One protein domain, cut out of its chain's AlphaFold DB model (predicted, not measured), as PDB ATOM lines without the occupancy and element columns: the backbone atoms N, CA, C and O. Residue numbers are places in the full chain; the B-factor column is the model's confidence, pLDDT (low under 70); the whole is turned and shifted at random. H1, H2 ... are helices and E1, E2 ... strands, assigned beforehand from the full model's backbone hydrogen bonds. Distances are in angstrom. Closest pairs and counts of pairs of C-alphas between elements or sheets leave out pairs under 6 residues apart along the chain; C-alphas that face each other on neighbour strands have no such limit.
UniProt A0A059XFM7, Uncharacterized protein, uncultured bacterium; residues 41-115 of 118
ATOM      1  N   VAL A  41     106.609 158.163 152.892       96.56
ATOM      2  CA  VAL A  41     107.164 156.859 153.250       96.56
ATOM      3  C   VAL A  41     107.155 155.953 152.021       96.56
ATOM      4  O   VAL A  41     106.094 155.630 151.486       96.56
ATOM      5  N   GLU A  42     108.339 155.534 151.596       96.50
ATOM      6  CA  GLU A  42     108.552 154.606 150.485       96.50
ATOM      7  C   GLU A  42     108.636 153.153 151.007       96.50
ATOM      8  O   GLU A  42     109.090 152.927 152.140       96.50
ATOM      9  N   PRO A  43     108.228 152.146 150.211       96.06
ATOM     10  CA  PRO A  43     108.474 150.737 150.502       96.06
ATOM     11  C   PRO A  43     109.951 150.462 150.810       96.06
ATOM     12  O   PRO A  43     110.837 151.012 150.155       96.06
ATOM     13  N   GLU A  44     110.229 149.571 151.764       96.00
ATOM     14  CA  GLU A  44     111.611 149.251 152.158       96.00
ATOM     15  C   GLU A  44     112.444 148.712 150.983       96.00
ATOM     16  O   GLU A  44     113.635 149.007 150.866       96.00
ATOM     17  N   SER A  45     111.818 147.984 150.057       92.25
ATOM     18  CA  SER A  45     112.477 147.484 148.845       92.25
ATOM     19  C   SER A  45     113.139 148.593 148.019       92.25
ATOM     20  O   SER A  45     114.168 148.359 147.390       92.25
ATOM     21  N   LEU A  46     112.610 149.819 148.058       93.94
ATOM     22  CA  LEU A  46     113.224 150.961 147.387       93.94
ATOM     23  C   LEU A  46     114.442 151.501 148.118       93.94
ATOM     24  O   LEU A  46     115.375 151.972 147.470       93.94
ATOM     25  N   PHE A  47     114.476 151.396 149.444       95.44
ATOM     26  CA  PHE A  47     115.676 151.725 150.202       95.44
ATOM     27  C   PHE A  47     116.790 150.715 149.915       95.44
ATOM     28  O   PHE A  47     117.925 151.125 149.673       95.44
ATOM     29  N   HIS A  48     116.456 149.424 149.819       93.62
ATOM     30  CA  HIS A  48     117.385 148.399 149.340       93.62
ATOM     31  C   HIS A  48     117.898 148.701 147.930       93.62
ATOM     32  O   HIS A  48     119.105 148.747 147.724       93.62
ATOM     33  N   PHE A  49     117.014 148.999 146.975       91.19
ATOM     34  CA  PHE A  49     117.417 149.356 145.611       91.19
ATOM     35  C   PHE A  49     118.370 150.560 145.573       91.19
ATOM     36  O   PHE A  49     119.423 150.512 144.931       91.19
ATOM     37  N   LEU A  50     118.037 151.636 146.292       93.25
ATOM     38  CA  LEU A  50     118.893 152.818 146.376       93.25
ATOM     39  C   LEU A  50     120.248 152.499 147.006       93.25
ATOM     40  O   LEU A  50     121.261 153.043 146.575       93.25
ATOM     41  N   TYR A  51     120.284 151.636 148.013       94.25
ATOM     42  CA  TYR A  51     121.500 151.292 148.738       94.25
ATOM     43  C   TYR A  51     122.406 150.337 147.951       94.25
ATOM     44  O   TYR A  51     123.601 150.601 147.805       94.25
ATOM     45  N   ASP A  52     121.843 149.244 147.439       89.81
ATOM     46  CA  ASP A  52     122.579 148.145 146.816       89.81
ATOM     47  C   ASP A  52     122.865 148.395 145.326       89.81
ATOM     48  O   ASP A  52     123.947 148.043 144.856       89.81
ATOM     49  N   CYS A  53     121.952 149.043 144.589       86.62
ATOM     50  CA  CYS A  53     122.058 149.173 143.128       86.62
ATOM     51  C   CYS A  53     122.451 150.575 142.643       86.62
ATOM     52  O   CYS A  53     123.083 150.696 141.594       86.62
ATOM     53  N   VAL A  54     122.062 151.635 143.356       88.75
ATOM     54  CA  VAL A  54     122.265 153.022 142.886       88.75
ATOM     55  C   VAL A  54     123.418 153.704 143.613       88.75
ATOM     56  O   VAL A  54     124.331 154.245 142.993       88.75
ATOM     57  N   GLY A  55     123.367 153.706 144.936       83.69
ATOM     58  CA  GLY A  55     124.144 154.599 145.776       83.69
ATOM     59  C   GLY A  55     125.326 153.940 146.455       83.69
ATOM     60  O   GLY A  55     125.497 154.199 147.627       83.69
ATOM     61  N   ASN A  56     126.105 153.063 145.814       87.75
ATOM     62  CA  ASN A  56     127.330 152.465 146.389       87.75
ATOM     63  C   ASN A  56     127.285 152.241 147.926       87.75
ATOM     64  O   ASN A  56     128.102 152.788 148.670       87.75
ATOM     65  N   LYS A  57     126.279 151.505 148.419       88.88
ATOM     66  CA  LYS A  57     126.052 151.245 149.853       88.88
ATOM     67  C   LYS A  57     125.715 152.485 150.696       88.88
ATOM     68  O   LYS A  57     126.093 152.556 151.866       88.88
ATOM     69  N   GLY A  58     124.972 153.445 150.151       87.06
ATOM     70  CA  GLY A  58     124.451 154.635 150.839       87.06
ATOM     71  C   GLY A  58     125.128 155.975 150.507       87.06
ATOM     72  O   GLY A  58     124.829 156.980 151.148       87.06
ATOM     73  N   GLU A  59     126.035 156.005 149.536       88.56
ATOM     74  CA  GLU A  59     126.844 157.145 149.106       88.56
ATOM     75  C   GLU A  59     126.517 157.583 147.664       88.56
ATOM     76  O   GLU A  59     125.909 156.857 146.887       88.56
ATOM     77  N   GLY A  60     126.903 158.801 147.274       87.81
ATOM     78  CA  GLY A  60     126.707 159.282 145.894       87.81
ATOM     79  C   GLY A  60     125.251 159.571 145.497       87.81
ATOM     80  O   GLY A  60     124.979 159.831 144.327       87.81
ATOM     81  N   LEU A  61     124.325 159.556 146.457       90.00
ATOM     82  CA  LEU A  61     122.931 159.951 146.270       90.00
ATOM     83  C   LEU A  61     122.747 161.462 146.464       90.00
ATOM     84  O   LEU A  61     123.541 162.124 147.132       90.00
ATOM     85  N   THR A  62     121.685 162.017 145.880       90.00
ATOM     86  CA  THR A  62     121.350 163.438 146.042       90.00
ATOM     87  C   THR A  62     120.841 163.728 147.457       90.00
ATOM     88  O   THR A  62     120.259 162.864 148.112       90.00
ATOM     89  N   GLU A  63     120.991 164.975 147.917       87.38
ATOM     90  CA  GLU A  63     120.498 165.407 149.238       87.38
ATOM     91  C   GLU A  63     118.986 165.187 149.413       87.38
ATOM     92  O   GLU A  63     118.512 164.969 150.526       87.38
ATOM     93  N   GLY A  64     118.231 165.180 148.309       84.69
ATOM     94  CA  GLY A  64     116.794 164.917 148.311       84.69
ATOM     95  C   GLY A  64     116.417 163.536 148.853       84.69
ATOM     96  O   GLY A  64     115.315 163.383 149.362       84.69
ATOM     97  N   ILE A  65     117.316 162.547 148.829       88.50
ATOM     98  CA  ILE A  65     117.042 161.221 149.408       88.50
ATOM     99  C   ILE A  65     116.914 161.282 150.935       88.50
ATOM    100  O   ILE A  65     116.155 160.510 151.519       88.50
ATOM    101  N   ALA A  66     117.577 162.235 151.594       85.62
ATOM    102  CA  ALA A  66     117.536 162.358 153.050       85.62
ATOM    103  C   ALA A  66     116.143 162.718 153.600       85.62
ATOM    104  O   ALA A  66     115.910 162.559 154.797       85.62
ATOM    105  N   VAL A  67     115.222 163.195 152.750       87.19
ATOM    106  CA  VAL A  67     113.839 163.514 153.149       87.19
ATOM    107  C   VAL A  67     112.915 162.295 153.142       87.19
ATOM    108  O   VAL A  67     111.789 162.387 153.626       87.19
ATOM    109  N   LEU A  68     113.371 161.172 152.579       92.19
ATOM    110  CA  LEU A  68     112.577 159.959 152.472       92.19
ATOM    111  C   LEU A  68     112.574 159.193 153.789       92.19
ATOM    112  O   LEU A  68     113.581 159.113 154.502       92.19
ATOM    113  N   ASN A  69     111.437 158.561 154.053       96.44
ATOM    114  CA  ASN A  69     111.265 157.625 155.150       96.44
ATOM    115  C   ASN A  69     110.902 156.247 154.602       96.44
ATOM    116  O   ASN A  69     110.386 156.118 153.494       96.44
ATOM    117  N   THR A  70     111.110 155.217 155.407       97.56
ATOM    118  CA  THR A  70     110.557 153.884 155.175       97.56
ATOM    119  C   THR A  70     109.970 153.315 156.464       97.56
ATOM    120  O   THR A  70     110.186 153.863 157.548       97.56
ATOM    121  N   TRP A  71     109.197 152.236 156.364       97.62
ATOM    122  CA  TRP A  71     108.709 151.487 157.518       97.62
ATOM    123  C   TRP A  71     109.502 150.193 157.660       97.62
ATOM    124  O   TRP A  71     109.484 149.350 156.768       97.62
ATOM    125  N   LYS A  72     110.164 150.018 158.804       95.62
ATOM    126  CA  LYS A  72     110.965 148.832 159.105       95.62
ATOM    127  C   LYS A  72     110.835 148.453 160.571       95.62
ATOM    128  O   LYS A  72     110.905 149.308 161.449       95.62
ATOM    129  N   ASP A  73     110.649 147.160 160.835       93.19
ATOM    130  CA  ASP A  73     110.646 146.569 162.179       93.19
ATOM    131  C   ASP A  73     109.697 147.295 163.153       93.19
ATOM    132  O   ASP A  73     110.004 147.512 164.325       93.19
ATOM    133  N   GLY A  74     108.526 147.704 162.651       94.94
ATOM    134  CA  GLY A  74     107.489 148.354 163.454       94.94
ATOM    135  C   GLY A  74     107.696 149.851 163.709       94.94
ATOM    136  O   GLY A  74     106.979 150.414 164.537       94.94
ATOM    137  N   LYS A  75     108.650 150.503 163.033       96.56
ATOM    138  CA  LYS A  75     108.881 151.947 163.151       96.56
ATOM    139  C   LYS A  75     109.178 152.607 161.808       96.56
ATOM    140  O   LYS A  75     109.685 151.978 160.882       96.56
ATOM    141  N   TYR A  76     108.897 153.905 161.733       97.19
ATOM    142  CA  TYR A  76     109.378 154.747 160.644       97.19
ATOM    143  C   TYR A  76     110.862 155.046 160.845       97.19
ATOM    144  O   TYR A  76     111.285 155.353 161.961       97.19
ATOM    145  N   MET A  77     111.637 154.933 159.776       97.69
ATOM    146  CA  MET A  77     113.053 155.281 159.747       97.69
ATOM    147  C   MET A  77     113.303 156.254 158.601       97.69
ATOM    148  O   MET A  77     112.854 156.019 157.480       97.69
ATOM    149  N   THR A  78     114.059 157.311 158.867       95.50
ATOM    150  CA  THR A  78     114.666 158.144 157.822       95.50
ATOM    151  C   THR A  78     115.695 157.339 157.025       95.50
ATOM    152  O   THR A  78     116.194 156.313 157.498       95.50
ATOM    153  N   TRP A  79     116.089 157.833 155.848       94.69
ATOM    154  CA  TRP A  79     117.209 157.264 155.082       94.69
ATOM    155  C   TRP A  79     118.455 157.006 155.940       94.69
ATOM    156  O   TRP A  79     119.000 155.905 155.936       94.69
ATOM    157  N   ASN A  80     118.881 157.992 156.734       93.94
ATOM    158  CA  ASN A  80     120.096 157.881 157.543       93.94
ATOM    159  C   ASN A  80     119.968 156.833 158.657       93.94
ATOM    160  O   ASN A  80     120.911 156.083 158.909       93.94
ATOM    161  N   GLU A  81     118.810 156.763 159.317       95.62
ATOM    162  CA  GLU A  81     118.548 155.748 160.343       95.62
ATOM    163  C   GLU A  81     118.501 154.344 159.742       95.62
ATOM    164  O   GLU A  81     119.060 153.409 160.319       95.62
ATOM    165  N   TRP A  82     117.888 154.199 158.566       96.38
ATOM    166  CA  TRP A  82     117.843 152.925 157.863       96.38
ATOM    167  C   TRP A  82     119.229 152.502 157.364       96.38
ATOM    168  O   TRP A  82     119.608 151.352 157.547       96.38
ATOM    169  N   VAL A  83     120.045 153.418 156.826       95.06
ATOM    170  CA  VAL A  83     121.440 153.125 156.441       95.06
ATOM    171  C   VAL A  83     122.265 152.690 157.652       95.06
ATOM    172  O   VAL A  83     123.048 151.745 157.550       95.06
ATOM    173  N   ALA A  84     122.085 153.339 158.806       94.19
ATOM    174  CA  ALA A  84     122.747 152.936 160.044       94.19
ATOM    175  C   ALA A  84     122.325 151.525 160.487       94.19
ATOM    176  O   ALA A  84     123.180 150.736 160.880       94.19
ATOM    177  N   TRP A  85     121.037 151.186 160.367       94.56
ATOM    178  CA  TRP A  85     120.533 149.826 160.593       94.56
ATOM    179  C   TRP A  85     121.121 148.820 159.588       94.56
ATOM    180  O   TRP A  85     121.610 147.764 159.985       94.56
ATOM    181  N   ARG A  86     121.151 149.161 158.296       93.69
ATOM    182  CA  ARG A  86     121.619 148.286 157.209       93.69
ATOM    183  C   ARG A  86     123.117 147.985 157.292       93.69
ATOM    184  O   ARG A  86     123.553 146.920 156.851       93.69
ATOM    185  N   ARG A  87     123.889 148.925 157.850       93.12
ATOM    186  CA  ARG A  87     125.336 148.834 158.102       93.12
ATOM    187  C   ARG A  87     125.677 148.285 159.498       93.12
ATOM    188  O   ARG A  87     126.848 148.328 159.874       93.12
ATOM    189  N   ASP A  88     124.708 147.781 160.273       91.00
ATOM    190  CA  ASP A  88     124.979 147.186 161.589       91.00
ATOM    191  C   ASP A  88     126.012 146.046 161.446       91.00
ATOM    192  O   ASP A  88     125.740 145.059 160.754       91.00
ATOM    193  N   PRO A  89     127.193 146.139 162.093       85.75
ATOM    194  CA  PRO A  89     128.280 145.177 161.921       85.75
ATOM    195  C   PRO A  89     127.906 143.749 162.328       85.75
ATOM    196  O   PRO A  89     128.565 142.805 161.899       85.75
ATOM    197  N   VAL A  90     126.860 143.571 163.139       89.44
ATOM    198  CA  VAL A  90     126.376 142.246 163.541       89.44
ATOM    199  C   VAL A  90     125.673 141.530 162.384       89.44
ATOM    200  O   VAL A  90     125.688 140.304 162.341       89.44
ATOM    201  N   ARG A  91     125.060 142.273 161.453       85.81
ATOM    202  CA  ARG A  91     124.144 141.724 160.432       85.81
ATOM    203  C   ARG A  91     124.548 142.051 158.999       85.81
ATOM    204  O   ARG A  91     124.096 141.380 158.081       85.81
ATOM    205  N   VAL A  92     125.399 143.057 158.791       90.50
ATOM    206  CA  VAL A  92     125.728 143.589 157.459       90.50
ATOM    207  C   VAL A  92     126.217 142.509 156.493       90.50
ATOM    208  O   VAL A  92     125.773 142.485 155.352       90.50
ATOM    209  N   ALA A  93     127.053 141.575 156.958       88.25
ATOM    210  CA  ALA A  93     127.579 140.496 156.122       88.25
ATOM    211  C   ALA A  93     126.489 139.509 155.674       88.25
ATOM    212  O   ALA A  93     126.506 139.043 154.539       88.25
ATOM    213  N   GLU A  94     125.536 139.202 156.555       91.31
ATOM    214  CA  GLU A  94     124.403 138.330 156.238       91.31
ATOM    215  C   GLU A  94     123.458 139.009 155.242       91.31
ATOM    216  O   GLU A  94     123.113 138.411 154.224       91.31
ATOM    217  N   LEU A  95     123.122 140.275 155.498       89.69
ATOM    218  CA  LEU A  95     122.243 141.076 154.648       89.69
ATOM    219  C   LEU A  95     122.854 141.336 153.262       89.69
ATOM    220  O   LEU A  95     122.141 141.335 152.265       89.69
ATOM    221  N   ASP A  96     124.171 141.542 153.172       89.56
ATOM    222  CA  ASP A  96     124.862 141.675 151.885       89.56
ATOM    223  C   ASP A  96     124.846 140.366 151.095       89.56
ATOM    224  O   ASP A  96     124.570 140.382 149.896       89.56
ATOM    225  N   ALA A  97     125.081 139.233 151.760       88.62
ATOM    226  CA  ALA A  97     125.010 137.928 151.113       88.62
ATOM    227  C   ALA A  97     123.580 137.586 150.660       88.62
ATOM    228  O   ALA A  97     123.403 136.894 149.661       88.62
ATOM    229  N   GLU A  98     122.558 138.019 151.400       88.75
ATOM    230  CA  GLU A  98     121.153 137.898 151.000       88.75
ATOM    231  C   GLU A  98     120.840 138.751 149.772       88.75
ATOM    232  O   GLU A  98     120.377 138.207 148.774       88.75
ATOM    233  N   ALA A  99     121.206 140.034 149.792       86.75
ATOM    234  CA  ALA A  99     121.006 140.931 148.658       86.75
ATOM    235  C   ALA A  99     121.693 140.421 147.377       86.75
ATOM    236  O   ALA A  99     121.132 140.523 146.286       86.75
ATOM    237  N   GLU A 100     122.888 139.830 147.493       88.19
ATOM    238  CA  GLU A 100     123.581 139.210 146.360       88.19
ATOM    239  C   GLU A 100     122.813 137.998 145.810       88.19
ATOM    240  O   GLU A 100     122.645 137.878 144.595       88.19
ATOM    241  N   ARG A 101     122.295 137.119 146.681       89.06
ATOM    242  CA  ARG A 101     121.482 135.967 146.256       89.06
ATOM    243  C   ARG A 101     120.195 136.401 145.564       89.06
ATOM    244  O   ARG A 101     119.854 135.828 144.532       89.06
ATOM    245  N   ASP A 102     119.512 137.404 146.104       85.31
ATOM    246  CA  ASP A 102     118.272 137.924 145.530       85.31
ATOM    247  C   ASP A 102     118.515 138.545 144.152       85.31
ATOM    248  O   ASP A 102     117.744 138.319 143.217       85.31
ATOM    249  N   LEU A 103     119.626 139.270 143.994       83.75
ATOM    250  CA  LEU A 103     120.017 139.850 142.715       83.75
ATOM    251  C   LEU A 103     120.332 138.772 141.669       83.75
ATOM    252  O   LEU A 103     119.895 138.885 140.524       83.75
ATOM    253  N   VAL A 104     121.057 137.717 142.057       86.62
ATOM    254  CA  VAL A 104     121.327 136.564 141.182       86.62
ATOM    255  C   VAL A 104     120.018 135.894 140.767       86.62
ATOM    256  O   VAL A 104     119.781 135.714 139.576       86.62
ATOM    257  N   ALA A 105     119.127 135.610 141.720       87.19
ATOM    258  CA  ALA A 105     117.837 134.985 141.439       87.19
ATOM    259  C   ALA A 105     116.963 135.832 140.496       87.19
ATOM    260  O   ALA A 105     116.300 135.290 139.610       87.19
ATOM    261  N   TYR A 106     116.982 137.159 140.653       82.12
ATOM    262  CA  TYR A 106     116.280 138.080 139.762       82.12
ATOM    263  C   TYR A 106     116.813 138.013 138.324       82.12
ATOM    264  O   TYR A 106     116.029 137.892 137.381       82.12
ATOM    265  N   TYR A 107     118.136 138.053 138.137       82.19
ATOM    266  CA  TYR A 107     118.728 137.956 136.801       82.19
ATOM    267  C   TYR A 107     118.539 136.579 136.165       82.19
ATOM    268  O   TYR A 107     118.294 136.508 134.961       82.19
ATOM    269  N   ASP A 108     118.583 135.502 136.949       87.31
ATOM    270  CA  ASP A 108     118.291 134.151 136.465       87.31
ATOM    271  C   ASP A 108     116.837 134.035 135.980       87.31
ATOM    272  O   ASP A 108     116.573 133.443 134.931       87.31
ATOM    273  N   ALA A 109     115.884 134.642 136.695       83.19
ATOM    274  CA  ALA A 109     114.487 134.698 136.266       83.19
ATOM    275  C   ALA A 109     114.330 135.456 134.935       83.19
ATOM    276  O   ALA A 109     113.684 134.956 134.016       83.19
ATOM    277  N   LEU A 110     114.990 136.610 134.787       78.62
ATOM    278  CA  LEU A 110     114.981 137.372 133.533       78.62
ATOM    279  C   LEU A 110     115.657 136.626 132.370       78.62
ATOM    280  O   LEU A 110     115.220 136.743 131.225       78.62
ATOM    281  N   GLY A 111     116.722 135.871 132.651       73.50
ATOM    282  CA  GLY A 111     117.415 135.038 131.669       73.50
ATOM    283  C   GLY A 111     116.529 133.910 131.136       73.50
ATOM    284  O   GLY A 111     116.485 133.689 129.926       73.50
ATOM    285  N   ASN A 112     115.760 133.265 132.015       58.31
ATOM    286  CA  ASN A 112     114.824 132.196 131.651       58.31
ATOM    287  C   ASN A 112     113.555 132.712 130.937       58.31
ATOM    288  O   ASN A 112     112.986 132.005 130.104       58.31
ATOM    289  N   ASP A 113     113.132 133.955 131.183       55.28
ATOM    290  CA  ASP A 113     111.993 134.558 130.472       55.28
ATOM    291  C   ASP A 113     112.307 134.874 128.996       55.28
ATOM    292  O   ASP A 113     111.395 134.947 128.167       55.28
ATOM    293  N   SER A 114     113.589 134.991 128.622       51.94
ATOM    294  CA  SER A 114     113.999 135.244 127.232       51.94
ATOM    295  C   SER A 114     113.788 134.054 126.282       51.94
ATOM    296  O   SER A 114     113.724 134.251 125.068       51.94
ATOM    297  N   GLU A 115     113.609 132.837 126.809       53.09
ATOM    298  CA  GLU A 115     113.338 131.629 126.014       53.09
ATOM    299  C   GLU A 115     111.836 131.321 125.859       53.09
ATOM    300  O   GLU A 115     111.469 130.437 125.084       53.09
TER     301      GLU A 115
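This is residues 41 to 115 of the 118 residues of an uncharacterized protein of uncultured bacterium (UniProt A0A059XFM7). A small body is made of a two-stranded hairpin, E1 and E2, with the short helices H1, H2 and H3 around it, and the long helix H4 runs away from it as an arm. H4 passes H1 nearly at right angles, and its residues 104 to 113 stick out with the tail to residue 115. The printed part has 75 residues, with four named helices and two named strands in the order H1, H2, E1, E2, H3, H4; the sheet, E1 - E2, is antiparallel and the class is mostly helix. It is only just loose, close to compact, with a radius of gyration of the C-alphas of 13.8 A and spans of 42 by 28 by 26 A.

Begin with the hairpin of E1, residues 69 to 72, and E2, residues 75 to 78, antiparallel at 143 degrees. Look for N 70 and O 77 at 2.8 A and N 77 and O 70 at 2.9 A, both within hydrogen-bond range. Residues 41 to 42 pair with residues 69 to 70 of E1, parallel. H3, residues 79 to 86, has its closest C-alpha pair with E1 at Asn 69 and Trp 79, 6.0 A. H2, residues 63 to 67, touches H3, closest at the C-alphas of Ala 66 and Trp 79, 5.5 A. H1, residues 44 to 54, comes closest to E1 at the C-alphas of Glu 44 and Thr 70, 5.6 A. H1 and H3 are close but not clearly touching, about perpendicular at 86 degrees, with the C-alphas of Phe 47 and Trp 79 closest at 7.5 A. H4, residues 92 to 113, is close to H1 but not clearly touching, about perpendicular at 85 degrees; the closest C-alphas, Asp 52 and Ala 99, are 7.6 A apart. H4 is apart from H2, E1 and E2. In H3 and H4 every O i to N i+4 pair is within hydrogen-bond range; in H1 6 of 7 are, and in H2 0 of 1, beside 2 of 2 O i to N i+3 pairs.

Find C-alpha 44 at (111.611, 149.251, 152.158); from there H1 runs 14.6 A to C-alpha 54. H2 spans 8.0 A, E1 9.6 A, E2 10.0 A and H3 10.2 A. Find C-alpha 92 at (125.728, 143.589, 157.459), where H4 begins; it runs 31.6 A to C-alpha 113 at (111.993, 134.558, 130.472).

The two C-alphas farthest apart, Lys 75 and Glu 115, are 42.6 A apart. The printed part has no cut, and no link is long. Residues 88 to 94, of which 92 to 94 belong to H4, stand free. The mean pLDDT of the printed part is 88.5, and residues 112 to 115 are under 70.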